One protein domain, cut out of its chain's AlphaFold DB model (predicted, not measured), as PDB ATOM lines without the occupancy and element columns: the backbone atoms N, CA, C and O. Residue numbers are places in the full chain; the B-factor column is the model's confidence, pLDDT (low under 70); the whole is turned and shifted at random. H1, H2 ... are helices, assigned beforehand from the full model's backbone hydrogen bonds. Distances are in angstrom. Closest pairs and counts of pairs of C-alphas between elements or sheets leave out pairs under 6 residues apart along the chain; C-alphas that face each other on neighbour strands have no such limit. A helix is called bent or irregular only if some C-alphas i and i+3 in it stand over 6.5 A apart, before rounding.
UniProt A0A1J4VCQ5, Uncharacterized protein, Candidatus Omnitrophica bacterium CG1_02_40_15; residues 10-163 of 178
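What this domain is: This is residues 10 to 163 of the 178 residues of an uncharacterized protein of Candidatus Omnitrophica bacterium CG1_02_40_15 (UniProt A0A1J4VCQ5). A helical hairpin, H1 and H2a, is crossed by H4b, which packs on H1; from this body H2b leads away, and H3 folds back from its far end in a wide, open loop that returns through H4a. Residues 71 to 79 and 94 to 141 stick out free. The printed part has 154 residues with four named helices in the order H1, H2, H3, H4, and no named strand: all helix. It is loose, with a radius of gyration of the C-alphas of 21.2 A and spans of 56 by 54 by 33 A.

How they stand to each other: H1, residues 10 to 39, touches H2a, residues 45 to 63, with residues 24 to 37 alone (closest C-alphas Phe 37 and Arg 48, 6.0 A), as a hairpin at a shallow tilt of 21 degrees, opposite ways. H4b, residues 142 to 161, touches H1 at a steep tilt of 48 degrees, the same way; the closest C-alphas, Arg 21 and Pro 152, are 4.5 A apart. H4b touches residues 62 to 63 of H2a, Ala 63 and Ala 150 having the closest C-alphas at 4.8 A. It touches residues 66 to 70 of H2b, residues 66 to 84, at a steep tilt of 68 degrees, only just short of about perpendicular; C-alphas 66 and 146 are closest at 5.4 A. H3, residues 88 to 117, is close to H2b but not clearly touching; the closest C-alphas, Phe 84 and Tyr 90, are 5.7 A apart. H4a, residues 128 to 139, is apart from H3. Every O i to N i+4 pair is within hydrogen-bond range in H2a, against 19 of 26 in H1, 23 of 26 in H3, 5 of 8 in H4a, 14 of 16 in H4b and 6 of 15 in H2b, where 5 of 16 O i to N i+3 pairs are.

Where its parts are: H1 begins at C-alpha 10 (12.982, 34.599, 20.877) and is 46.4 A long. H2, residues 45 to 84, was assigned as one helix by its hydrogen bonds but is bent, C-alphas 63 and 66 being 7.1 A apart; its arms H2a and H2b, 27.3 and 27.9 A long, stand about perpendicular at 76 degrees. H2b is irregular, with C-alphas 78 and 81 6.9 A apart, and H3, 44.8 A long, only just so, with C-alphas 91 and 94 7.0 A apart. H4, residues 128 to 161, likewise assigned as one helix by its hydrogen bonds, is bent, with C-alphas 139 and 142 7.2 A apart; its arms H4a, 18.2 A, and H4b, 26.8 A, stand at a steep tilt of 52 degrees, and H4b ends at C-alpha 161 (17.916, 14.741, 41.016).

The domain as a whole: The C-alphas farthest apart, those of Ser 42 and Thr 86, are 60.4 A apart. The printed part has no cut and no long link. The mean pLDDT of the printed part is 87.0; residues 80 to 85 and 122 to 124 are under 70.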
ATOM      1  N   ARG A  10      12.197  34.903  19.666       87.38
ATOM      2  CA  ARG A  10      12.982  34.599  20.877       87.38
ATOM      3  C   ARG A  10      12.091  34.205  22.052       87.38
ATOM      4  O   ARG A  10      12.436  33.324  22.832       87.38
ATOM      5  N   GLU A  11      10.963  34.879  22.187       85.94
ATOM      6  CA  GLU A  11      10.003  34.631  23.251       85.94
ATOM      7  C   GLU A  11       9.304  33.284  23.034       85.94
ATOM      8  O   GLU A  11       9.280  32.450  23.933       85.94
ATOM      9  N   THR A  12       8.868  33.012  21.800       87.69
ATOM     10  CA  THR A  12       8.329  31.710  21.374       87.69
ATOM     11  C   THR A  12       9.299  30.564  21.669       87.69
ATOM     12  O   THR A  12       8.894  29.540  22.215       87.69
ATOM     13  N   PHE A  13      10.592  30.739  21.378       90.38
ATOM     14  CA  PHE A  13      11.619  29.740  21.684       90.38
ATOM     15  C   PHE A  13      11.657  29.399  23.182       90.38
ATOM     16  O   PHE A  13      11.597  28.226  23.559       90.38
ATOM     17  N   TRP A  14      11.699  30.416  24.048       89.81
ATOM     18  CA  TRP A  14      11.717  30.213  25.499       89.81
ATOM     19  C   TRP A  14      10.404  29.648  26.042       89.81
ATOM     20  O   TRP A  14      10.435  28.806  26.942       89.81
ATOM     21  N   HIS A  15       9.262  30.056  25.489       90.25
ATOM     22  CA  HIS A  15       7.952  29.515  25.853       90.25
ATOM     23  C   HIS A  15       7.856  28.022  25.527       90.25
ATOM     24  O   HIS A  15       7.471  27.236  26.395       90.25
ATOM     25  N   ILE A  16       8.295  27.604  24.333       90.38
ATOM     26  CA  ILE A  16       8.367  26.187  23.939       90.38
ATOM     27  C   ILE A  16       9.315  25.419  24.863       90.38
ATOM     28  O   ILE A  16       8.947  24.356  25.368       90.38
ATOM     29  N   TYR A  17      10.505  25.962  25.133       92.75
ATOM     30  CA  TYR A  17      11.480  25.332  26.024       92.75
ATOM     31  C   TYR A  17      10.886  25.077  27.419       92.75
ATOM     32  O   TYR A  17      10.930  23.958  27.933       92.75
ATOM     33  N   ARG A  18      10.258  26.097  28.021       90.62
ATOM     34  CA  ARG A  18       9.609  25.985  29.338       90.62
ATOM     35  C   ARG A  18       8.439  25.006  29.320       90.62
ATOM     36  O   ARG A  18       8.285  24.233  30.265       90.62
ATOM     37  N   GLN A  19       7.637  25.000  28.255       91.06
ATOM     38  CA  GLN A  19       6.511  24.078  28.111       91.06
ATOM     39  C   GLN A  19       6.984  22.621  28.044       91.06
ATOM     40  O   GLN A  19       6.436  21.769  28.743       91.06
ATOM     41  N   LYS A  20       8.024  22.337  27.254       92.06
ATOM     42  CA  LYS A  20       8.622  20.999  27.140       92.06
ATOM     43  C   LYS A  20       9.264  20.556  28.448       92.06
ATOM     44  O   LYS A  20       9.029  19.431  28.883       92.06
ATOM     45  N   ARG A  21       9.968  21.460  29.135       93.19
ATOM     46  CA  ARG A  21      10.533  21.200  30.465       93.19
ATOM     47  C   ARG A  21       9.450  20.848  31.483       93.19
ATOM     48  O   ARG A  21       9.614  19.909  32.252       93.19
ATOM     49  N   ARG A  22       8.317  21.557  31.463       91.38
ATOM     50  CA  ARG A  22       7.168  21.258  32.330       91.38
ATOM     51  C   ARG A  22       6.597  19.866  32.068       91.38
ATOM     52  O   ARG A  22       6.236  19.179  33.011       91.38
ATOM     53  N   TRP A  23       6.513  19.436  30.812       91.62
ATOM     54  CA  TRP A  23       6.056  18.076  30.508       91.62
ATOM     55  C   TRP A  23       7.044  17.020  31.001       91.62
ATOM     56  O   TRP A  23       6.632  16.019  31.580       91.62
ATOM     57  N   ALA A  24       8.341  17.264  30.827       93.00
ATOM     58  CA  ALA A  24       9.375  16.355  31.298       93.00
ATOM     59  C   ALA A  24       9.486  16.296  32.831       93.00
ATOM     60  O   ALA A  24       9.850  15.255  33.373       93.00
ATOM     61  N   TRP A  25       9.095  17.362  33.540       93.06
ATOM     62  CA  TRP A  25       8.946  17.348  35.001       93.06
ATOM     63  C   TRP A  25       7.966  16.285  35.496       93.06
ATOM     64  O   TRP A  25       8.083  15.818  36.626       93.06
ATOM     65  N   GLY A  26       7.064  15.819  34.625       91.62
ATOM     66  CA  GLY A  26       6.172  14.699  34.900       91.62
ATOM     67  C   GLY A  26       6.881  13.413  35.344       91.62
ATOM     68  O   GLY A  26       6.199  12.519  35.845       91.62
ATOM     69  N   VAL A  27       8.214  13.323  35.227       92.81
ATOM     70  CA  VAL A  27       9.043  12.257  35.810       92.81
ATOM     71  C   VAL A  27       8.833  12.104  37.323       92.81
ATOM     72  O   VAL A  27       8.962  11.000  37.847       92.81
ATOM     73  N   GLU A  28       8.410  13.158  38.029       92.38
ATOM     74  CA  GLU A  28       8.041  13.092  39.451       92.38
ATOM     75  C   GLU A  28       6.903  12.095  39.741       92.38
ATOM     76  O   GLU A  28       6.802  11.556  40.845       92.38
ATOM     77  N   ASN A  29       6.069  11.792  38.740       92.88
ATOM     78  CA  ASN A  29       4.990  10.819  38.874       92.88
ATOM     79  C   ASN A  29       5.509   9.383  38.928       92.88
ATOM     80  O   ASN A  29       4.844   8.522  39.501       92.88
ATOM     81  N   PHE A  30       6.695   9.110  38.380       93.75
ATOM     82  CA  PHE A  30       7.283   7.775  38.390       93.75
ATOM     83  C   PHE A  30       7.385   7.184  39.810       93.75
ATOM     84  O   PHE A  30       6.765   6.147  40.058       93.75
ATOM     85  N   PRO A  31       8.051   7.828  40.791       92.88
ATOM     86  CA  PRO A  31       8.118   7.292  42.150       92.88
ATOM     87  C   PRO A  31       6.744   7.201  42.830       92.88
ATOM     88  O   PRO A  31       6.531   6.308  43.648       92.88
ATOM     89  N   ILE A  32       5.792   8.080  42.499       93.88
ATOM     90  CA  ILE A  32       4.424   8.026  43.040       93.88
ATOM     91  C   ILE A  32       3.709   6.760  42.552       93.88
ATOM     92  O   ILE A  32       3.182   5.995  43.362       93.88
ATOM     93  N   VAL A  33       3.745   6.509  41.242       94.69
ATOM     94  CA  VAL A  33       3.126   5.341  40.603       94.69
ATOM     95  C   VAL A  33       3.766   4.045  41.097       94.69
ATOM     96  O   VAL A  33       3.056   3.109  41.462       94.69
ATOM     97  N   ILE A  34       5.096   3.994  41.188       94.81
ATOM     98  CA  ILE A  34       5.807   2.801  41.661       94.81
ATOM     99  C   ILE A  34       5.457   2.498  43.123       94.81
ATOM    100  O   ILE A  34       5.153   1.351  43.449       94.81
ATOM    101  N   ARG A  35       5.389   3.510  44.001       94.69
ATOM    102  CA  ARG A  35       4.919   3.318  45.386       94.69
ATOM    103  C   ARG A  35       3.485   2.786  45.441       94.69
ATOM    104  O   ARG A  35       3.197   1.899  46.245       94.69
ATOM    105  N   ALA A  36       2.598   3.279  44.579       94.06
ATOM    106  CA  ALA A  36       1.228   2.781  44.492       94.06
ATOM    107  C   ALA A  36       1.175   1.310  44.032       94.06
ATOM    108  O   ALA A  36       0.434   0.511  44.607       94.06
ATOM    109  N   PHE A  37       2.004   0.917  43.060       94.31
ATOM    110  CA  PHE A  37       2.116  -0.474  42.603       94.31
ATOM    111  C   PHE A  37       2.683  -1.420  43.667       94.31
ATOM    112  O   PHE A  37       2.260  -2.575  43.741       94.31
ATOM    113  N   LEU A  38       3.608  -0.946  44.507       91.00
ATOM    114  CA  LEU A  38       4.143  -1.733  45.621       91.00
ATOM    115  C   LEU A  38       3.089  -1.977  46.708       91.00
ATOM    116  O   LEU A  38       3.009  -3.076  47.251       91.00
ATOM    117  N   LYS A  39       2.245  -0.978  47.001       93.25
ATOM    118  CA  LYS A  39       1.199  -1.082  48.030       93.25
ATOM    119  C   LYS A  39      -0.035  -1.863  47.562       93.25
ATOM    120  O   LYS A  39      -0.704  -2.503  48.372       93.25
ATOM    121  N   SER A  40      -0.362  -1.803  46.273       91.38
ATOM    122  CA  SER A  40      -1.567  -2.437  45.736       91.38
ATOM    123  C   SER A  40      -1.410  -3.954  45.590       91.38
ATOM    124  O   SER A  40      -0.531  -4.434  44.876       91.38
ATOM    125  N   LYS A  41      -2.300  -4.726  46.230       87.44
ATOM    126  CA  LYS A  41      -2.378  -6.192  46.071       87.44
ATOM    127  C   LYS A  41      -3.294  -6.633  44.923       87.44
ATOM    128  O   LYS A  41      -3.172  -7.768  44.479       87.44
ATOM    129  N   SER A  42      -4.171  -5.758  44.427       92.50
ATOM    130  CA  SER A  42      -5.172  -6.093  43.400       92.50
ATOM    131  C   SER A  42      -4.608  -6.160  41.978       92.50
ATOM    132  O   SER A  42      -5.206  -6.776  41.105       92.50
ATOM    133  N   ILE A  43      -3.456  -5.533  41.728       91.56
ATOM    134  CA  ILE A  43      -2.846  -5.473  40.393       91.56
ATOM    135  C   ILE A  43      -1.907  -6.678  40.216       91.56
ATOM    136  O   ILE A  43      -1.058  -6.896  41.081       91.56
ATOM    137  N   PRO A  44      -1.957  -7.449  39.118       94.75
ATOM    138  CA  PRO A  44      -1.025  -8.558  38.894       94.75
ATOM    139  C   PRO A  44       0.417  -8.063  38.690       94.75
ATOM    140  O   PRO A  44       0.639  -6.991  38.122       94.75
ATOM    141  N   LEU A  45       1.409  -8.847  39.133       92.06
ATOM    142  CA  LEU A  45       2.831  -8.461  39.130       92.06
ATOM    143  C   LEU A  45       3.333  -8.061  37.733       92.06
ATOM    144  O   LEU A  45       3.986  -7.029  37.586       92.06
ATOM    145  N   TYR A  46       2.963  -8.830  36.706       94.06
ATOM    146  CA  TYR A  46       3.337  -8.547  35.320       94.06
ATOM    147  C   TYR A  46       2.870  -7.159  34.862       94.06
ATOM    148  O   TYR A  46       3.652  -6.396  34.297       94.06
ATOM    149  N   SER A  47       1.624  -6.780  35.169       93.31
ATOM    150  CA  SER A  47       1.107  -5.456  34.816       93.31
ATOM    151  C   SER A  47       1.871  -4.346  35.529       93.31
ATOM    152  O   SER A  47       2.163  -3.333  34.901       93.31
ATOM    153  N   ARG A  48       2.255  -4.529  36.798       93.12
ATOM    154  CA  ARG A  48       3.047  -3.531  37.539       93.12
ATOM    155  C   ARG A  48       4.402  -3.297  36.879       93.12
ATOM    156  O   ARG A  48       4.774  -2.153  36.642       93.12
ATOM    157  N   ILE A  49       5.106  -4.383  36.553       94.06
ATOM    158  CA  ILE A  49       6.428  -4.322  35.924       94.06
ATOM    159  C   ILE A  49       6.313  -3.727  34.520       94.06
ATOM    160  O   ILE A  49       7.049  -2.804  34.197       94.06
ATOM    161  N   SER A  50       5.350  -4.180  33.711       95.44
ATOM    162  CA  SER A  50       5.163  -3.681  32.345       95.44
ATOM    163  C   SER A  50       4.848  -2.183  32.317       95.44
ATOM    164  O   SER A  50       5.474  -1.443  31.564       95.44
ATOM    165  N   HIS A  51       3.917  -1.704  33.149       94.62
ATOM    166  CA  HIS A  51       3.564  -0.280  33.181       94.62
ATOM    167  C   HIS A  51       4.662   0.572  33.821       94.62
ATOM    168  O   HIS A  51       4.940   1.662  33.330       94.62
ATOM    169  N   GLY A  52       5.314   0.070  34.874       95.06
ATOM    170  CA  GLY A  52       6.459   0.735  35.492       95.06
ATOM    171  C   GLY A  52       7.617   0.890  34.508       95.06
ATOM    172  O   GLY A  52       8.134   1.991  34.346       95.06
ATOM    173  N   PHE A  53       7.963  -0.178  33.787       95.75
ATOM    174  CA  PHE A  53       9.010  -0.148  32.772       95.75
ATOM    175  C   PHE A  53       8.649   0.779  31.613       95.75
ATOM    176  O   PHE A  53       9.467   1.605  31.244       95.75
ATOM    177  N   LYS A  54       7.415   0.725  31.091       95.38
ATOM    178  CA  LYS A  54       6.955   1.657  30.044       95.38
ATOM    179  C   LYS A  54       7.061   3.118  30.477       95.38
ATOM    180  O   LYS A  54       7.456   3.962  29.682       95.38
ATOM    181  N   LEU A  55       6.698   3.423  31.724       95.19
ATOM    182  CA  LEU A  55       6.783   4.783  32.253       95.19
ATOM    183  C   LEU A  55       8.241   5.236  32.388       95.19
ATOM    184  O   LEU A  55       8.569   6.353  31.997       95.19
ATOM    185  N   LEU A  56       9.108   4.366  32.914       94.75
ATOM    186  CA  LEU A  56      10.539   4.638  33.032       94.75
ATOM    187  C   LEU A  56      11.175   4.846  31.656       94.75
ATOM    188  O   LEU A  56      11.821   5.865  31.428       94.75
ATOM    189  N   ASP A  57      10.948   3.900  30.747       95.25
ATOM    190  CA  ASP A  57      11.454   3.922  29.381       95.25
ATOM    191  C   ASP A  57      11.012   5.192  28.656       95.25
ATOM    192  O   ASP A  57      11.843   5.866  28.067       95.25
ATOM    193  N   ALA A  58       9.751   5.614  28.786       93.81
ATOM    194  CA  ALA A  58       9.280   6.851  28.169       93.81
ATOM    195  C   ALA A  58      10.087   8.088  28.614       93.81
ATOM    196  O   ALA A  58      10.468   8.906  27.776       93.81
ATOM    197  N   PHE A  59      10.380   8.231  29.911       94.25
ATOM    198  CA  PHE A  59      11.151   9.373  30.419       94.25
ATOM    199  C   PHE A  59      12.644   9.278  30.101       94.25
ATOM    200  O   PHE A  59      13.249  10.288  29.729       94.25
ATOM    201  N   VAL A  60      13.235   8.090  30.231       93.69
ATOM    202  CA  VAL A  60      14.648   7.855  29.905       93.69
ATOM    203  C   VAL A  60      14.868   8.068  28.417       93.69
ATOM    204  O   VAL A  60      15.756   8.825  28.023       93.69
ATOM    205  N   SER A  61      14.020   7.472  27.585       93.88
ATOM    206  CA  SER A  61      14.135   7.561  26.142       93.88
ATOM    207  C   SER A  61      13.942   8.990  25.655       93.88
ATOM    208  O   SER A  61      14.727   9.471  24.843       93.88
ATOM    209  N   TRP A  62      12.981   9.734  26.205       92.88
ATOM    210  CA  TRP A  62      12.791  11.136  25.833       92.88
ATOM    211  C   TRP A  62      14.023  12.005  26.138       92.88
ATOM    212  O   TRP A  62      14.424  12.822  25.306       92.88
ATOM    213  N   ALA A  63      14.661  11.812  27.294       93.62
ATOM    214  CA  ALA A  63      15.834  12.596  27.665       93.62
ATOM    215  C   ALA A  63      17.116  12.157  26.948       93.62
ATOM    216  O   ALA A  63      17.972  13.000  26.706       93.62
ATOM    217  N   THR A  64      17.266  10.873  26.603       93.06
ATOM    218  CA  THR A  64      18.551  10.312  26.143       93.06
ATOM    219  C   THR A  64      18.613  10.001  24.649       93.06
ATOM    220  O   THR A  64      19.655  10.250  24.042       93.06
ATOM    221  N   LEU A  65      17.529   9.522  24.017       92.44
ATOM    222  CA  LEU A  65      17.563   9.107  22.604       92.44
ATOM    223  C   LEU A  65      18.028  10.216  21.661       92.44
ATOM    224  O   LEU A  65      18.837   9.916  20.792       92.44
ATOM    225  N   PRO A  66      17.592  11.482  21.790       92.00
ATOM    226  CA  PRO A  66      18.084  12.537  20.910       92.00
ATOM    227  C   PRO A  66      19.600  12.743  20.986       92.00
ATOM    228  O   PRO A  66      20.236  12.957  19.956       92.00
ATOM    229  N   PHE A  67      20.193  12.640  22.181       91.12
ATOM    230  CA  PHE A  67      21.647  12.704  22.343       91.12
ATOM    231  C   PHE A  67      22.307  11.468  21.737       91.12
ATOM    232  O   PHE A  67      23.255  11.596  20.966       91.12
ATOM    233  N   LEU A  68      21.768  10.278  22.016       90.31
ATOM    234  CA  LEU A  68      22.259   9.022  21.453       90.31
ATOM    235  C   LEU A  68      22.265   9.080  19.917       90.31
ATOM    236  O   LEU A  68      23.274   8.820  19.271       90.31
ATOM    237  N   LEU A  69      21.159   9.519  19.323       87.50
ATOM    238  CA  LEU A  69      21.015   9.627  17.880       87.50
ATOM    239  C   LEU A  69      21.937  10.689  17.278       87.50
ATOM    240  O   LEU A  69      22.433  10.496  16.173       87.50
ATOM    241  N   THR A  70      22.186  11.789  17.984       86.94
ATOM    242  CA  THR A  70      23.023  12.876  17.459       86.94
ATOM    243  C   THR A  70      24.511  12.560  17.568       86.94
ATOM    244  O   THR A  70      25.256  12.848  16.639       86.94
ATOM    245  N   PHE A  71      24.957  11.962  18.673       86.56
ATOM    246  CA  PHE A  71      26.380  11.729  18.930       86.56
ATOM    247  C   PHE A  71      26.809  10.301  18.591       86.56
ATOM    248  O   PHE A  71      27.785  10.102  17.874       86.56
ATOM    249  N   ILE A  72      26.067   9.293  19.058       83.56
ATOM    250  CA  ILE A  72      26.466   7.884  18.924       83.56
ATOM    251  C   ILE A  72      26.222   7.351  17.512       83.56
ATOM    252  O   ILE A  72      27.034   6.569  17.028       83.56
ATOM    253  N   SER A  73      25.203   7.832  16.792       81.50
ATOM    254  CA  SER A  73      24.988   7.423  15.388       81.50
ATOM    255  C   SER A  73      26.155   7.772  14.461       81.50
ATOM    256  O   SER A  73      26.327   7.126  13.431       81.50
ATOM    257  N   TRP A  74      26.950   8.786  14.809       80.69
ATOM    258  CA  TRP A  74      28.095   9.226  14.012       80.69
ATOM    259  C   TRP A  74      29.392   8.509  14.393       80.69
ATOM    260  O   TRP A  74      30.323   8.494  13.591       80.69
ATOM    261  N   LEU A  75      29.454   7.863  15.565       80.31
ATOM    262  CA  LEU A  75      30.656   7.155  16.013       80.31
ATOM    263  C   LEU A  75      31.121   6.090  15.007       80.31
ATOM    264  O   LEU A  75      32.296   6.115  14.651       80.31
ATOM    265  N   PRO A  76      30.258   5.206  14.464       73.69
ATOM    266  CA  PRO A  76      30.712   4.225  13.483       73.69
ATOM    267  C   PRO A  76      31.271   4.878  12.218       73.69
ATOM    268  O   PRO A  76      32.260   4.404  11.682       73.69
ATOM    269  N   ALA A  77      30.683   5.981  11.750       75.00
ATOM    270  CA  ALA A  77      31.175   6.672  10.559       75.00
ATOM    271  C   ALA A  77      32.554   7.313  10.784       75.00
ATOM    272  O   ALA A  77      33.376   7.317   9.880       75.00
ATOM    273  N   VAL A  78      32.814   7.831  11.988       76.62
ATOM    274  CA  VAL A  78      34.076   8.513  12.316       76.62
ATOM    275  C   VAL A  78      35.193   7.530  12.680       76.62
ATOM    276  O   VAL A  78      36.351   7.770  12.346       76.62
ATOM    277  N   PHE A  79      34.872   6.430  13.368       72.69
ATOM    278  CA  PHE A  79      35.872   5.519  13.936       72.69
ATOM    279  C   PHE A  79      36.074   4.221  13.141       72.69
ATOM    280  O   PHE A  79      37.134   3.613  13.262       72.69
ATOM    281  N   ALA A  80      35.116   3.788  12.310       69.25
ATOM    282  CA  ALA A  80      35.231   2.499  11.619       69.25
ATOM    283  C   ALA A  80      36.228   2.492  10.451       69.25
ATOM    284  O   ALA A  80      36.620   1.416  10.010       69.25
ATOM    285  N   GLU A  81      36.642   3.649   9.931       65.00
ATOM    286  CA  GLU A  81      37.541   3.679   8.771       65.00
ATOM    287  C   GLU A  81      38.971   3.281   9.142       65.00
ATOM    288  O   GLU A  81      39.572   2.507   8.419       65.00
ATOM    289  N   ARG A  82      39.504   3.695  10.297       64.06
ATOM    290  CA  ARG A  82      40.947   3.563  10.580       64.06
ATOM    291  C   ARG A  82      41.411   2.190  11.069       64.06
ATOM    292  O   ARG A  82      42.573   1.853  10.880       64.06
ATOM    293  N   GLU A  83      40.544   1.411  11.714       65.62
ATOM    294  CA  GLU A  83      40.934   0.122  12.318       65.62
ATOM    295  C   GLU A  83      40.549  -1.098  11.471       65.62
ATOM    296  O   GLU A  83      41.055  -2.196  11.699       65.62
ATOM    297  N   PHE A  84      39.666  -0.925  10.482       65.88
ATOM    298  CA  PHE A  84      39.075  -2.042   9.743       65.88
ATOM    299  C   PHE A  84      39.501  -2.125   8.276       65.88
ATOM    300  O   PHE A  84      39.067  -3.059   7.609       65.88
ATOM    301  N   GLU A  85      40.366  -1.236   7.770       66.38
ATOM    302  CA  GLU A  85      40.772  -1.217   6.347       66.38
ATOM    303  C   GLU A  85      41.304  -2.571   5.844       66.38
ATOM    304  O   GLU A  85      41.099  -2.930   4.686       66.38
ATOM    305  N   THR A  86      41.938  -3.358   6.719       70.25
ATOM    306  CA  THR A  86      42.494  -4.685   6.397       70.25
ATOM    307  C   THR A  86      41.569  -5.854   6.758       70.25
ATOM    308  O   THR A  86      41.893  -7.010   6.487       70.25
ATOM    309  N   SER A  87      40.416  -5.584   7.374       76.25
ATOM    310  CA  SER A  87      39.481  -6.601   7.854       76.25
ATOM    311  C   SER A  87      38.438  -6.959   6.797       76.25
ATOM    312  O   SER A  87      37.886  -6.102   6.106       76.25
ATOM    313  N   THR A  88      38.066  -8.239   6.732       75.00
ATOM    314  CA  THR A  88      36.965  -8.729   5.882       75.00
ATOM    315  C   THR A  88      35.622  -8.065   6.212       75.00
ATOM    316  O   THR A  88      34.741  -7.980   5.351       75.00
ATOM    317  N   VAL A  89      35.476  -7.525   7.430       73.56
ATOM    318  CA  VAL A  89      34.299  -6.768   7.882       73.56
ATOM    319  C   VAL A  89      34.112  -5.478   7.078       73.56
ATOM    320  O   VAL A  89      32.979  -5.112   6.760       73.56
ATOM    321  N   TYR A  90      35.189  -4.807   6.667       76.88
ATOM    322  CA  TYR A  90      35.099  -3.561   5.904       76.88
ATOM    323  C   TYR A  90      34.444  -3.770   4.533       76.88
ATOM    324  O   TYR A  90      33.593  -2.982   4.123       76.88
ATOM    325  N   TYR A  91      34.722  -4.899   3.875       75.31
ATOM    326  CA  TYR A  91      34.143  -5.223   2.569       75.31
ATOM    327  C   TYR A  91      32.624  -5.474   2.619       75.31
ATOM    328  O   TYR A  91      31.886  -5.081   1.717       75.31
ATOM    329  N   ILE A  92      32.122  -6.089   3.696       82.19
ATOM    330  CA  ILE A  92      30.679  -6.342   3.884       82.19
ATOM    331  C   ILE A  92      29.928  -5.139   4.478       82.19
ATOM    332  O   ILE A  92      28.698  -5.075   4.404       82.19
ATOM    333  N   THR A  93      30.648  -4.159   5.028       81.81
ATOM    334  CA  THR A  93      30.079  -2.996   5.724       81.81
ATOM    335  C   THR A  93      29.144  -2.150   4.847       81.81
ATOM    336  O   THR A  93      28.055  -1.816   5.318       81.81
ATOM    337  N   PRO A  94      29.454  -1.815   3.577       82.25
ATOM    338  CA  PRO A  94      28.517  -1.104   2.703       82.25
ATOM    339  C   PRO A  94      27.199  -1.855   2.492       82.25
ATOM    340  O   PRO A  94      26.139  -1.233   2.480       82.25
ATOM    341  N   ARG A  95      27.244  -3.191   2.395       84.88
ATOM    342  CA  ARG A  95      26.047  -4.025   2.220       84.88
ATOM    343  C   ARG A  95      25.176  -4.017   3.473       84.88
ATOM    344  O   ARG A  95      23.975  -3.789   3.371       84.88
ATOM    345  N   ILE A  96      25.784  -4.199   4.647       85.31
ATOM    346  CA  ILE A  96      25.077  -4.161   5.936       85.31
ATOM    347  C   ILE A  96      24.478  -2.771   6.174       85.31
ATOM    348  O   ILE A  96      23.288  -2.660   6.469       85.31
ATOM    349  N   ARG A  97      25.269  -1.704   5.977       82.38
ATOM    350  CA  ARG A  97      24.785  -0.318   6.066       82.38
ATOM    351  C   ARG A  97      23.616  -0.090   5.113       82.38
ATOM    352  O   ARG A  97      22.573   0.382   5.552       82.38
ATOM    353  N   GLY A  98      23.750  -0.479   3.847       87.38
ATOM    354  CA  GLY A  98      22.691  -0.349   2.848       87.38
ATOM    355  C   GLY A  98      21.390  -1.024   3.283       87.38
ATOM    356  O   GLY A  98      20.328  -0.407   3.206       87.38
ATOM    357  N   SER A  99      21.459  -2.248   3.815       89.44
ATOM    358  CA  SER A  99      20.282  -2.964   4.320       89.44
ATOM    359  C   SER A  99      19.642  -2.279   5.529       89.44
ATOM    360  O   SER A  99      18.423  -2.107   5.546       89.44
ATOM    361  N   ILE A 100      20.441  -1.838   6.508       89.12
ATOM    362  CA  ILE A 100      19.944  -1.136   7.703       89.12
ATOM    363  C   ILE A 100      19.260   0.176   7.310       89.12
ATOM    364  O   ILE A 100      18.121   0.420   7.709       89.12
ATOM    365  N   PHE A 101      19.918   1.005   6.495       88.19
ATOM    366  CA  PHE A 101      19.362   2.284   6.053       88.19
ATOM    367  C   PHE A 101      18.118   2.100   5.180       88.19
ATOM    368  O   PHE A 101      17.166   2.859   5.334       88.19
ATOM    369  N   SER A 102      18.076   1.076   4.323       92.31
ATOM    370  CA  SER A 102      16.889   0.782   3.503       92.31
ATOM    371  C   SER A 102      15.689   0.389   4.366       92.31
ATOM    372  O   SER A 102      14.581   0.880   4.149       92.31
ATOM    373  N   LEU A 103      15.906  -0.458   5.379       94.50
ATOM    374  CA  LEU A 103      14.855  -0.861   6.312       94.50
ATOM    375  C   LEU A 103      14.365   0.329   7.152       94.50
ATOM    376  O   LEU A 103      13.160   0.537   7.285       94.50
ATOM    377  N   ALA A 104      15.293   1.140   7.667       90.00
ATOM    378  CA  ALA A 104      14.969   2.348   8.420       90.00
ATOM    379  C   ALA A 104      14.189   3.361   7.567       90.00
ATOM    380  O   ALA A 104      13.181   3.904   8.020       90.00
ATOM    381  N   PHE A 105      14.607   3.577   6.317       91.94
ATOM    382  CA  PHE A 105      13.930   4.475   5.386       91.94
ATOM    383  C   PHE A 105      12.505   4.007   5.084       91.94
ATOM    384  O   PHE A 105      11.576   4.810   5.137       91.94
ATOM    385  N   CYS A 106      12.309   2.704   4.860       95.81
ATOM    386  CA  CYS A 106      10.978   2.121   4.694       95.81
ATOM    387  C   CYS A 106      10.080   2.407   5.911       95.81
ATOM    388  O   CYS A 106       8.954   2.883   5.755       95.81
ATOM    389  N   GLY A 107      10.605   2.221   7.127       93.19
ATOM    390  CA  GLY A 107       9.894   2.553   8.363       93.19
ATOM    391  C   GLY A 107       9.495   4.030   8.448       93.19
ATOM    392  O   GLY A 107       8.337   4.338   8.733       93.19
ATOM    393  N   ILE A 108      10.415   4.948   8.133       88.50
ATOM    394  CA  ILE A 108      10.141   6.394   8.120       88.50
ATOM    395  C   ILE A 108       9.052   6.740   7.098       88.50
ATOM    396  O   ILE A 108       8.144   7.505   7.424       88.50
ATOM    397  N   VAL A 109       9.100   6.165   5.893       91.31
ATOM    398  CA  VAL A 109       8.088   6.392   4.848       91.31
ATOM    399  C   VAL A 109       6.707   5.927   5.316       91.31
ATOM    400  O   VAL A 109       5.737   6.673   5.186       91.31
ATOM    401  N   ILE A 110       6.608   4.742   5.927       94.62
ATOM    402  CA  ILE A 110       5.344   4.230   6.478       94.62
ATOM    403  C   ILE A 110       4.817   5.164   7.575       94.62
ATOM    404  O   ILE A 110       3.650   5.565   7.542       94.62
ATOM    405  N   CYS A 111       5.670   5.567   8.522       90.31
ATOM    406  CA  CYS A 111       5.294   6.504   9.582       90.31
ATOM    407  C   CYS A 111       4.839   7.861   9.027       90.31
ATOM    408  O   CYS A 111       3.863   8.429   9.519       90.31
ATOM    409  N   MET A 112       5.509   8.370   7.990       85.25
ATOM    410  CA  MET A 112       5.148   9.618   7.322       85.25
ATOM    411  C   MET A 112       3.762   9.521   6.676       85.25
ATOM    412  O   MET A 112       2.938  10.412   6.882       85.25
ATOM    413  N   ILE A 113       3.471   8.434   5.953       89.81
ATOM    414  CA  ILE A 113       2.154   8.202   5.337       89.81
ATOM    415  C   ILE A 113       1.063   8.169   6.410       89.81
ATOM    416  O   ILE A 113       0.072   8.888   6.294       89.81
ATOM    417  N   ILE A 114       1.263   7.399   7.484       91.88
ATOM    418  CA  ILE A 114       0.312   7.329   8.603       91.88
ATOM    419  C   ILE A 114       0.096   8.725   9.202       91.88
ATOM    420  O   ILE A 114      -1.042   9.158   9.363       91.88
ATOM    421  N   SER A 115       1.168   9.473   9.471       85.19
ATOM    422  CA  SER A 115       1.066  10.821  10.035       85.19
ATOM    423  C   SER A 115       0.297  11.792   9.134       85.19
ATOM    424  O   SER A 115      -0.413  12.651   9.652       85.19
ATOM    425  N   LEU A 116       0.434  11.678   7.809       82.69
ATOM    426  CA  LEU A 116      -0.314  12.496   6.852       82.69
ATOM    427  C   LEU A 116      -1.799  12.124   6.823       82.69
ATOM    428  O   LEU A 116      -2.638  13.017   6.757       82.69
ATOM    429  N   LEU A 117      -2.127  10.833   6.926       88.00
ATOM    430  CA  LEU A 117      -3.512  10.355   7.001       88.00
ATOM    431  C   LEU A 117      -4.216  10.797   8.291       88.00
ATOM    432  O   LEU A 117      -5.417  11.052   8.279       88.00
ATOM    433  N   LEU A 118      -3.472  10.917   9.396       89.31
ATOM    434  CA  LEU A 118      -3.992  11.434  10.665       89.31
ATOM    435  C   LEU A 118      -4.171  12.960  10.661       89.31
ATOM    436  O   LEU A 118      -4.838  13.499  11.549       89.31
ATOM    437  N   LEU A 119      -3.564  13.674   9.708       81.94
ATOM    438  CA  LEU A 119      -3.578  15.127   9.704       81.94
ATOM    439  C   LEU A 119      -4.941  15.651   9.216       81.94
ATOM    440  O   LEU A 119      -5.401  15.283   8.132       81.94
ATOM    441  N   PRO A 120      -5.606  16.548   9.966       79.12
ATOM    442  CA  PRO A 120      -6.855  17.144   9.510       79.12
ATOM    443  C   PRO A 120      -6.629  17.989   8.249       79.12
ATOM    444  O   PRO A 120      -5.617  18.681   8.117       79.12
ATOM    445  N   LYS A 121      -7.603  17.974   7.328       72.88
ATOM    446  CA  LYS A 121      -7.535  18.717   6.059       72.88
ATOM    447  C   LYS A 121      -7.273  20.208   6.311       72.88
ATOM    448  O   LYS A 121      -8.033  20.874   7.019       72.88
ATOM    449  N   VAL A 122      -6.209  20.732   5.700       67.75
ATOM    450  CA  VAL A 122      -5.817  22.143   5.810       67.75
ATOM    451  C   VAL A 122      -6.922  23.025   5.223       67.75
ATOM    452  O   VAL A 122      -7.333  22.845   4.077       67.75
ATOM    453  N   ARG A 123      -7.435  23.966   6.027       60.38
ATOM    454  CA  ARG A 123      -8.596  24.807   5.678       60.38
ATOM    455  C   ARG A 123      -8.250  26.047   4.844       60.38
ATOM    456  O   ARG A 123      -9.156  26.687   4.326       60.38
ATOM    457  N   THR A 124      -6.974  26.407   4.708       68.19
ATOM    458  CA  THR A 124      -6.546  27.678   4.098       68.19
ATOM    459  C   THR A 124      -5.529  27.473   2.977       68.19
ATOM    460  O   THR A 124      -4.650  26.616   3.059       68.19
ATOM    461  N   LYS A 125      -5.632  28.278   1.909       70.94
ATOM    462  CA  LYS A 125      -4.634  28.310   0.830       70.94
ATOM    463  C   LYS A 125      -3.345  28.942   1.372       70.94
ATOM    464  O   LYS A 125      -3.341  30.117   1.730       70.94
ATOM    465  N   GLN A 126      -2.266  28.167   1.467       70.62
ATOM    466  CA  GLN A 126      -0.950  28.667   1.874       70.62
ATOM    467  C   GLN A 126      -0.162  29.215   0.677       70.62
ATOM    468  O   GLN A 126      -0.136  28.617  -0.398       70.62
ATOM    469  N   ASN A 127       0.531  30.335   0.892       78.00
ATOM    470  CA  ASN A 127       1.415  30.956  -0.095       78.00
ATOM    471  C   ASN A 127       2.607  30.036  -0.422       78.00
ATOM    472  O   ASN A 127       3.129  29.363   0.467       78.00
ATOM    473  N   PHE A 128       3.095  30.064  -1.670       78.50
ATOM    474  CA  PHE A 128       4.220  29.234  -2.138       78.50
ATOM    475  C   PHE A 128       5.469  29.353  -1.245       78.50
ATOM    476  O   PHE A 128       6.080  28.347  -0.901       78.50
ATOM    477  N   ILE A 129       5.784  30.567  -0.784       81.12
ATOM    478  CA  ILE A 129       6.912  30.838   0.122       81.12
ATOM    479  C   ILE A 129       6.767  30.068   1.443       81.12
ATOM    480  O   ILE A 129       7.719  29.440   1.895       81.12
ATOM    481  N   LYS A 130       5.563  30.033   2.033       77.94
ATOM    482  CA  LYS A 130       5.305  29.277   3.273       77.94
ATOM    483  C   LYS A 130       5.476  27.773   3.055       77.94
ATOM    484  O   LYS A 130       5.987  27.081   3.925       77.94
ATOM    485  N   ARG A 131       5.116  27.275   1.868       76.44
ATOM    486  CA  ARG A 131       5.323  25.871   1.496       76.44
ATOM    487  C   ARG A 131       6.807  25.510   1.406       76.44
ATOM    488  O   ARG A 131       7.184  24.436   1.853       76.44
ATOM    489  N   VAL A 132       7.640  26.405   0.875       81.38
ATOM    490  CA  VAL A 132       9.100  26.216   0.851       81.38
ATOM    491  C   VAL A 132       9.687  26.289   2.265       81.38
ATOM    492  O   VAL A 132      10.531  25.467   2.608       81.38
ATOM    493  N   MET A 133       9.202  27.194   3.121       81.31
ATOM    494  CA  MET A 133       9.640  27.258   4.525       81.31
ATOM    495  C   MET A 133       9.383  25.952   5.288       81.31
ATOM    496  O   MET A 133      10.256  25.518   6.035       81.31
ATOM    497  N   HIS A 134       8.255  25.276   5.045       78.00
ATOM    498  CA  HIS A 134       7.986  23.966   5.647       78.00
ATOM    499  C   HIS A 134       9.018  22.895   5.265       78.00
ATOM    500  O   HIS A 134       9.246  21.974   6.037       78.00
ATOM    501  N   ILE A 135       9.685  23.007   4.111       78.06
ATOM    502  CA  ILE A 135      10.769  22.086   3.735       78.06
ATOM    503  C   ILE A 135      12.014  22.357   4.588       78.06
ATOM    504  O   ILE A 135      12.649  21.422   5.070       78.06
ATOM    505  N   PHE A 136      12.339  23.629   4.836       81.50
ATOM    506  CA  PHE A 136      13.456  23.998   5.712       81.50
ATOM    507  C   PHE A 136      13.236  23.572   7.171       81.50
ATOM    508  O   PHE A 136      14.207  23.267   7.863       81.50
ATOM    509  N   GLU A 137      11.985  23.482   7.635       83.12
ATOM    510  CA  GLU A 137      11.666  22.947   8.968       83.12
ATOM    511  C   GLU A 137      12.175  21.510   9.143       83.12
ATOM    512  O   GLU A 137      12.711  21.189  10.203       83.12
ATOM    513  N   TRP A 138      12.097  20.668   8.105       80.56
ATOM    514  CA  TRP A 138      12.598  19.287   8.162       80.56
ATOM    515  C   TRP A 138      14.107  19.217   8.390       80.56
ATOM    516  O   TRP A 138      14.571  18.380   9.163       80.56
ATOM    517  N   LEU A 139      14.870  20.126   7.779       82.12
ATOM    518  CA  LEU A 139      16.324  20.192   7.955       82.12
ATOM    519  C   LEU A 139      16.710  20.622   9.378       82.12
ATOM    520  O   LEU A 139      17.757  20.233   9.889       82.12
ATOM    521  N   LEU A 140      15.837  21.379  10.047       87.12
ATOM    522  CA  LEU A 140      16.021  21.820  11.427       87.12
ATOM    523  C   LEU A 140      15.593  20.772  12.466       87.12
ATOM    524  O   LEU A 140      15.961  20.919  13.632       87.12
ATOM    525  N   ILE A 141      14.856  19.714  12.091       85.94
ATOM    526  CA  ILE A 141      14.333  18.707  13.037       85.94
ATOM    527  C   ILE A 141      15.423  18.123  13.949       85.94
ATOM    528  O   ILE A 141      15.204  18.135  15.161       85.94
ATOM    529  N   PRO A 142      16.586  17.653  13.452       83.75
ATOM    530  CA  PRO A 142      17.608  17.065  14.322       83.75
ATOM    531  C   PRO A 142      18.074  18.037  15.415       83.75
ATOM    532  O   PRO A 142      18.209  17.664  16.579       83.75
ATOM    533  N   ILE A 143      18.225  19.313  15.056       89.00
ATOM    534  CA  ILE A 143      18.642  20.381  15.969       89.00
ATOM    535  C   ILE A 143      17.517  20.706  16.958       89.00
ATOM    536  O   ILE A 143      17.753  20.802  18.161       89.00
ATOM    537  N   ILE A 144      16.280  20.843  16.477       90.38
ATOM    538  CA  ILE A 144      15.109  21.152  17.308       90.38
ATOM    539  C   ILE A 144      14.853  20.037  18.323       90.38
ATOM    540  O   ILE A 144      14.590  20.319  19.490       90.38
ATOM    541  N   VAL A 145      14.937  18.771  17.914       90.50
ATOM    542  CA  VAL A 145      14.709  17.631  18.812       90.50
ATOM    543  C   VAL A 145      15.781  17.589  19.902       90.50
ATOM    544  O   VAL A 145      15.450  17.402  21.072       90.50
ATOM    545  N   LEU A 146      17.044  17.857  19.574       92.62
ATOM    546  CA  LEU A 146      18.100  17.947  20.579       92.62
ATOM    547  C   LEU A 146      17.873  19.131  21.542       92.62
ATOM    548  O   LEU A 146      17.834  18.954  22.760       92.62
ATOM    549  N   VAL A 147      17.681  20.337  21.000       93.75
ATOM    550  CA  VAL A 147      17.711  21.587  21.778       93.75
ATOM    551  C   VAL A 147      16.395  21.885  22.498       93.75
ATOM    552  O   VAL A 147      16.400  22.337  23.639       93.75
ATOM    553  N   LEU A 148      15.257  21.649  21.848       92.25
ATOM    554  CA  LEU A 148      13.929  21.990  22.368       92.25
ATOM    555  C   LEU A 148      13.159  20.782  22.914       92.25
ATOM    556  O   LEU A 148      12.108  20.978  23.522       92.25
ATOM    557  N   SER A 149      13.649  19.549  22.739       91.75
ATOM    558  CA  SER A 149      13.048  18.352  23.350       91.75
ATOM    559  C   SER A 149      13.955  17.745  24.420       91.75
ATOM    560  O   SER A 149      13.564  17.676  25.583       91.75
ATOM    561  N   ALA A 150      15.177  17.356  24.054       94.38
ATOM    562  CA  ALA A 150      16.058  16.586  24.929       94.38
ATOM    563  C   ALA A 150      16.673  17.429  26.053       94.38
ATOM    564  O   ALA A 150      16.600  17.043  27.217       94.38
ATOM    565  N   LEU A 151      17.218  18.609  25.732       95.12
ATOM    566  CA  LEU A 151      17.768  19.526  26.739       95.12
ATOM    567  C   LEU A 151      16.758  19.924  27.827       95.12
ATOM    568  O   LEU A 151      17.110  19.811  28.999       95.12
ATOM    569  N   PRO A 152      15.524  20.377  27.517       94.56
ATOM    570  CA  PRO A 152      14.565  20.691  28.570       94.56
ATOM    571  C   PRO A 152      14.138  19.449  29.359       94.56
ATOM    572  O   PRO A 152      13.833  19.572  30.546       94.56
ATOM    573  N   ALA A 153      14.137  18.258  28.747       94.38
ATOM    574  CA  ALA A 153      13.870  17.019  29.470       94.38
ATOM    575  C   ALA A 153      14.981  16.671  30.469       94.38
ATOM    576  O   ALA A 153      14.697  16.359  31.626       94.38
ATOM    577  N   LEU A 154      16.235  16.820  30.049       94.94
ATOM    578  CA  LEU A 154      17.404  16.633  30.897       94.94
ATOM    579  C   LEU A 154      17.473  17.689  32.016       94.94
ATOM    580  O   LEU A 154      17.723  17.337  33.166       94.94
ATOM    581  N   ASP A 155      17.182  18.965  31.727       94.44
ATOM    582  CA  ASP A 155      17.097  20.040  32.736       94.44
ATOM    583  C   ASP A 155      16.041  19.708  33.805       94.44
ATOM    584  O   ASP A 155      16.307  19.812  35.000       94.44
ATOM    585  N   ALA A 156      14.856  19.230  33.409       94.06
ATOM    586  CA  ALA A 156      13.825  18.811  34.363       94.06
ATOM    587  C   ALA A 156      14.282  17.636  35.247       94.06
ATOM    588  O   ALA A 156      14.158  17.695  36.469       94.06
ATOM    589  N   GLN A 157      14.827  16.576  34.649       93.81
ATOM    590  CA  GLN A 157      15.241  15.377  35.385       93.81
ATOM    591  C   GLN A 157      16.422  15.651  36.327       93.81
ATOM    592  O   GLN A 157      16.412  15.218  37.478       93.81
ATOM    593  N   THR A 158      17.413  16.424  35.876       94.19
ATOM    594  CA  THR A 158      18.572  16.804  36.700       94.19
ATOM    595  C   THR A 158      18.179  17.727  37.848       94.19
ATOM    596  O   THR A 158      18.654  17.544  38.964       94.19
ATOM    597  N   ARG A 159      17.253  18.672  37.638       93.75
ATOM    598  CA  ARG A 159      16.691  19.486  38.728       93.75
ATOM    599  C   ARG A 159      16.063  18.634  39.819       93.75
ATOM    600  O   ARG A 159      16.347  18.871  40.990       93.75
ATOM    601  N   LEU A 160      15.264  17.634  39.442       92.38
ATOM    602  CA  LEU A 160      14.663  16.716  40.405       92.38
ATOM    603  C   LEU A 160      15.739  15.909  41.145       92.38
ATOM    604  O   LEU A 160      15.663  15.775  42.363       92.38
ATOM    605  N   MET A 161      16.770  15.446  40.430       92.56
ATOM    606  CA  MET A 161      17.916  14.741  41.016       92.56
ATOM    607  C   MET A 161      18.657  15.591  42.060       92.56
ATOM    608  O   MET A 161      19.068  15.072  43.093       92.56
ATOM    609  N   PHE A 162      18.782  16.901  41.828       95.75
ATOM    610  CA  PHE A 162      19.400  17.851  42.760       95.75
ATOM    611  C   PHE A 162      18.420  18.471  43.774       95.75
ATOM    612  O   PHE A 162      18.780  19.431  44.453       95.75
ATOM    613  N   GLY A 163      17.178  17.980  43.868       90.94
ATOM    614  CA  GLY A 163      16.175  18.492  44.814       90.94
ATOM    615  C   GLY A 163      15.676  19.914  44.520       90.94
ATOM    616  O   GLY A 163      15.104  20.566  45.389       90.94
TER     617      GLY A 163